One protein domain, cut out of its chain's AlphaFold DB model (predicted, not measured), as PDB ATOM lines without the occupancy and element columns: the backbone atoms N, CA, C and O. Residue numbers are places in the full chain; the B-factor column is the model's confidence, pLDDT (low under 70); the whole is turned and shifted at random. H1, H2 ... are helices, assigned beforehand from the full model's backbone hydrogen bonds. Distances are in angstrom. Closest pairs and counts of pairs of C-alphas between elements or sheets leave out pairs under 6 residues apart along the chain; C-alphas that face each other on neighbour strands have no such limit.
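This is residues 422 to 463 of the 479 residues of an uncharacterized protein of Elysia chlorotica (UniProt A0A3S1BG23). Two helices of similar length, H1 and then H2, fold back on each other as a helical hairpin, crossing at a steep tilt, with the bend of residues 440 to 445 sticking out at one end. The printed part has 42 residues with two named helices and no named strand; its class is all helix. It is only just compact, close to loose, with a radius of gyration of the C-alphas of 10.9 A, and spans 34 by 17 by 12 A.

Start with H1, residues 422 to 439, and go on to H2, residues 448 to 463. They touch, and the closest C-alphas are those of Ala 431 and Leu 457, 5.4 A apart. Their lines stand at a steep tilt of 40 degrees and run opposite ways, a helical hairpin. H2 touches H1 with residues 454 to 461 alone. In H1 and H2 every O i to N i+4 pair is within hydrogen-bond range.

Find C-alpha 422 at (23.816, 42.261, -18.944); from there H1 runs 25.7 A to C-alpha 439 at (12.864, 44.691, 4.144). H2 runs 22.5 A to C-alpha 463 at (21.038, 31.107, -8.543).

Look at Glu 422 and Tyr 443, whose C-alphas are the two farthest apart, 34.4 A. The printed part has no cut, and the link from H1 to H2 is short, with 8 residues. The mean pLDDT of the printed part is 87.9; residue 442 is under 70.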
ATOM      1  N   GLU A 422      24.617  41.082 -19.281       87.25
ATOM      2  CA  GLU A 422      23.816  42.261 -18.944       87.25
ATOM      3  C   GLU A 422      22.433  41.879 -18.403       87.25
ATOM      4  O   GLU A 422      22.002  42.436 -17.395       87.25
ATOM      5  N   ASP A 423      21.773  40.880 -18.997       87.25
ATOM      6  CA  ASP A 423      20.467  40.392 -18.541       87.25
ATOM      7  C   ASP A 423      20.555  39.773 -17.143       87.25
ATOM      8  O   ASP A 423      19.703  40.010 -16.279       87.25
ATOM      9  N   VAL A 424      21.608  38.985 -16.899       86.56
ATOM     10  CA  VAL A 424      21.853  38.353 -15.596       86.56
ATOM     11  C   VAL A 424      22.149  39.412 -14.531       86.56
ATOM     12  O   VAL A 424      21.628  39.320 -13.415       86.56
ATOM     13  N   GLU A 425      22.935  40.439 -14.865       87.06
ATOM     14  CA  GLU A 425      23.260  41.525 -13.936       87.06
ATOM     15  C   GLU A 425      22.054  42.434 -13.662       87.06
ATOM     16  O   GLU A 425      21.820  42.829 -12.515       87.06
ATOM     17  N   ALA A 426      21.226  42.706 -14.674       90.94
ATOM     18  CA  ALA A 426      19.973  43.438 -14.517       90.94
ATOM     19  C   ALA A 426      18.998  42.683 -13.602       90.94
ATOM     20  O   ALA A 426      18.441  43.265 -12.665       90.94
ATOM     21  N   LEU A 427      18.845  41.369 -13.804       91.00
ATOM     22  CA  LEU A 427      18.007  40.516 -12.961       91.00
ATOM     23  C   LEU A 427      18.517  40.467 -11.515       91.00
ATOM     24  O   LEU A 427      17.730  40.557 -10.569       91.00
ATOM     25  N   ARG A 428      19.837  40.365 -11.329       89.62
ATOM     26  CA  ARG A 428      20.482  40.390 -10.011       89.62
ATOM     27  C   ARG A 428      20.266  41.726  -9.302       89.62
ATOM     28  O   ARG A 428      19.897  41.738  -8.126       89.62
ATOM     29  N   SER A 429      20.470  42.832 -10.011       91.38
ATOM     30  CA  SER A 429      20.289  44.190  -9.494       91.38
ATOM     31  C   SER A 429      18.843  44.434  -9.073       91.38
ATOM     32  O   SER A 429      18.595  44.930  -7.971       91.38
ATOM     33  N   TYR A 430      17.886  44.002  -9.900       94.62
ATOM     34  CA  TYR A 430      16.466  44.026  -9.559       94.62
ATOM     35  C   TYR A 430      16.180  43.204  -8.300       94.62
ATOM     36  O   TYR A 430      15.567  43.715  -7.365       94.62
ATOM     37  N   ALA A 431      16.675  41.961  -8.234       94.00
ATOM     38  CA  ALA A 431      16.427  41.085  -7.095       94.00
ATOM     39  C   ALA A 431      16.922  41.702  -5.779       94.00
ATOM     40  O   ALA A 431      16.188  41.711  -4.794       94.00
ATOM     41  N   ILE A 432      18.145  42.245  -5.761       91.81
ATOM     42  CA  ILE A 432      18.731  42.887  -4.574       91.81
ATOM     43  C   ILE A 432      17.944  44.138  -4.176       91.81
ATOM     44  O   ILE A 432      17.614  44.300  -3.002       91.81
ATOM     45  N   THR A 433      17.627  44.998  -5.144       93.94
ATOM     46  CA  THR A 433      16.904  46.252  -4.896       93.94
ATOM     47  C   THR A 433      15.523  45.979  -4.314       93.94
ATOM     48  O   THR A 433      15.161  46.544  -3.286       93.94
ATOM     49  N   GLU A 434      14.778  45.054  -4.919       92.88
ATOM     50  CA  GLU A 434      13.432  44.705  -4.474       92.88
ATOM     51  C   GLU A 434      13.446  44.035  -3.093       92.88
ATOM     52  O   GLU A 434      12.594  44.334  -2.260       92.88
ATOM     53  N   MET A 435      14.436  43.179  -2.802       91.06
ATOM     54  CA  MET A 435      14.595  42.606  -1.459       91.06
ATOM     55  C   MET A 435      14.830  43.684  -0.402       91.06
ATOM     56  O   MET A 435      14.187  43.639   0.642       91.06
ATOM     57  N   ASN A 436      15.705  44.656  -0.670       90.06
ATOM     58  CA  ASN A 436      15.960  45.750   0.268       90.06
ATOM     59  C   ASN A 436      14.701  46.604   0.471       90.06
ATOM     60  O   ASN A 436      14.316  46.853   1.607       90.06
ATOM     61  N   LEU A 437      13.986  46.948  -0.607       89.56
ATOM     62  CA  LEU A 437      12.722  47.690  -0.526       89.56
ATOM     63  C   LEU A 437      11.650  46.962   0.293       89.56
ATOM     64  O   LEU A 437      10.881  47.612   0.999       89.56
ATOM     65  N   MET A 438      11.578  45.631   0.196       89.25
ATOM     66  CA  MET A 438      10.644  44.823   0.985       89.25
ATOM     67  C   MET A 438      11.048  44.727   2.463       89.25
ATOM     68  O   MET A 438      10.177  44.610   3.320       89.25
ATOM     69  N   LEU A 439      12.348  44.769   2.773       85.38
ATOM     70  CA  LEU A 439      12.864  44.691   4.144       85.38
ATOM     71  C   LEU A 439      12.880  46.053   4.860       85.38
ATOM     72  O   LEU A 439      12.715  46.095   6.077       85.38
ATOM     73  N   ASP A 440      12.995  47.155   4.117       85.19
ATOM     74  CA  ASP A 440      13.003  48.530   4.641       85.19
ATOM     75  C   ASP A 440      11.604  49.058   5.022       85.19
ATOM     76  O   ASP A 440      11.460  50.205   5.449       85.19
ATOM     77  N   ARG A 441      10.556  48.227   4.916       80.12
ATOM     78  CA  ARG A 441       9.181  48.546   5.341       80.12
ATOM     79  C   ARG A 441       8.778  47.727   6.573       80.12
ATOM     80  O   ARG A 441       7.968  46.807   6.471       80.12
ATOM     81  N   PRO A 442       9.307  48.052   7.768       63.94
ATOM     82  CA  PRO A 442       9.129  47.243   8.977       63.94
ATOM     83  C   PRO A 442       7.696  47.222   9.533       63.94
ATOM     84  O   PRO A 442       7.421  46.459  10.456       63.94
ATOM     85  N   TYR A 443       6.789  48.045   8.997       74.81
ATOM     86  CA  TYR A 443       5.406  48.173   9.468       74.81
ATOM     87  C   TYR A 443       4.361  47.622   8.484       74.81
ATOM     88  O   TYR A 443       3.168  47.687   8.780       74.81
ATOM     89  N   ASP A 444       4.781  47.067   7.341       77.44
ATOM     90  CA  ASP A 444       3.864  46.434   6.392       77.44
ATOM     91  C   ASP A 444       3.444  45.045   6.902       77.44
ATOM     92  O   ASP A 444       4.255  44.268   7.410       77.44
ATOM     93  N   LEU A 445       2.158  44.715   6.767       78.25
ATOM     94  CA  LEU A 445       1.640  43.384   7.083       78.25
ATOM     95  C   LEU A 445       2.086  42.394   6.000       78.25
ATOM     96  O   LEU A 445       1.784  42.571   4.821       78.25
ATOM     97  N   TRP A 446       2.790  41.339   6.407       86.19
ATOM     98  CA  TRP A 446       3.256  40.289   5.505       86.19
ATOM     99  C   TRP A 446       2.124  39.310   5.217       86.19
ATOM    100  O   TRP A 446       1.684  38.589   6.113       86.19
ATOM    101  N   ASP A 447       1.683  39.265   3.966       87.56
ATOM    102  CA  ASP A 447       0.789  38.223   3.477       87.56
ATOM    103  C   ASP A 447       1.567  37.093   2.774       87.56
ATOM    104  O   ASP A 447       2.772  37.191   2.497       87.56
ATOM    105  N   ASP A 448       0.872  35.994   2.473       88.50
ATOM    106  CA  ASP A 448       1.462  34.828   1.804       88.50
ATOM    107  C   ASP A 448       2.094  35.189   0.449       88.50
ATOM    108  O   ASP A 448       3.085  34.582   0.029       88.50
ATOM    109  N   SER A 449       1.550  36.197  -0.240       88.94
ATOM    110  CA  SER A 449       2.027  36.627  -1.554       88.94
ATOM    111  C   SER A 449       3.387  37.327  -1.460       88.94
ATOM    112  O   SER A 449       4.298  37.019  -2.238       88.94
ATOM    113  N   LEU A 450       3.568  38.188  -0.456       87.75
ATOM    114  CA  LEU A 450       4.820  38.879  -0.161       87.75
ATOM    115  C   LEU A 450       5.892  37.892   0.305       87.75
ATOM    116  O   LEU A 450       7.039  37.980  -0.138       87.75
ATOM    117  N   PHE A 451       5.525  36.888   1.104       88.75
ATOM    118  CA  PHE A 451       6.458  35.832   1.500       88.75
ATOM    119  C   PHE A 451       6.935  34.999   0.301       88.75
ATOM    120  O   PHE A 451       8.132  34.739   0.146       88.75
ATOM    121  N   VAL A 452       6.019  34.611  -0.597       92.31
ATOM    122  CA  VAL A 452       6.364  33.904  -1.842       92.31
ATOM    123  C   VAL A 452       7.268  34.760  -2.727       92.31
ATOM    124  O   VAL A 452       8.251  34.244  -3.266       92.31
ATOM    125  N   LYS A 453       6.977  36.061  -2.846       92.00
ATOM    126  CA  LYS A 453       7.792  37.005  -3.614       92.00
ATOM    127  C   LYS A 453       9.205  37.114  -3.039       92.00
ATOM    128  O   LYS A 453      10.158  36.899  -3.787       92.00
ATOM    129  N   LEU A 454       9.357  37.332  -1.730       91.38
ATOM    130  CA  LEU A 454      10.672  37.379  -1.081       91.38
ATOM    131  C   LEU A 454      11.445  36.072  -1.295       91.38
ATOM    132  O   LEU A 454      12.606  36.097  -1.702       91.38
ATOM    133  N   ARG A 455      10.806  34.917  -1.070       93.31
ATOM    134  CA  ARG A 455      11.431  33.605  -1.285       93.31
ATOM    135  C   ARG A 455      11.954  33.465  -2.714       93.31
ATOM    136  O   ARG A 455      13.077  33.006  -2.908       93.31
ATOM    137  N   ASN A 456      11.157  33.853  -3.708       93.44
ATOM    138  CA  ASN A 456      11.556  33.776  -5.111       93.44
ATOM    139  C   ASN A 456      12.740  34.713  -5.417       93.44
ATOM    140  O   ASN A 456      13.659  34.299  -6.119       93.44
ATOM    141  N   LEU A 457      12.764  35.925  -4.850       93.19
ATOM    142  CA  LEU A 457      13.881  36.870  -4.992       93.19
ATOM    143  C   LEU A 457      15.178  36.337  -4.359       93.19
ATOM    144  O   LEU A 457      16.246  36.437  -4.963       93.19
ATOM    145  N   ILE A 458      15.088  35.699  -3.186       90.12
ATOM    146  CA  ILE A 458      16.233  35.057  -2.519       90.12
ATOM    147  C   ILE A 458      16.790  33.920  -3.383       90.12
ATOM    148  O   ILE A 458      17.998  33.854  -3.612       90.12
ATOM    149  N   VAL A 459      15.923  33.036  -3.890       90.94
ATOM    150  CA  VAL A 459      16.335  31.929  -4.770       90.94
ATOM    151  C   VAL A 459      16.958  32.465  -6.061       90.94
ATOM    152  O   VAL A 459      17.999  31.961  -6.479       90.94
ATOM    153  N   CYS A 460      16.375  33.512  -6.653       88.88
ATOM    154  CA  CYS A 460      16.922  34.197  -7.823       88.88
ATOM    155  C   CYS A 460      18.354  34.691  -7.555       88.88
ATOM    156  O   CYS A 460      19.280  34.310  -8.268       88.88
ATOM    157  N   ARG A 461      18.572  35.426  -6.453       87.44
ATOM    158  CA  ARG A 461      19.904  35.914  -6.058       87.44
ATOM    159  C   ARG A 461      20.916  34.782  -5.873       87.44
ATOM    160  O   ARG A 461      22.049  34.921  -6.325       87.44
ATOM    161  N   ILE A 462      20.537  33.688  -5.206       85.94
ATOM    162  CA  ILE A 462      21.432  32.537  -4.995       85.94
ATOM    163  C   ILE A 462      21.816  31.918  -6.342       85.94
ATOM    164  O   ILE A 462      22.998  31.679  -6.591       85.94
ATOM    165  N   THR A 463      20.839  31.729  -7.226       83.56
ATOM    166  CA  THR A 463      21.038  31.107  -8.543       83.56
ATOM    167  C   THR A 463      21.976  31.945  -9.416       83.56
ATOM    168  O   THR A 463      22.944  31.416  -9.950       83.56
TER     169      THR A 463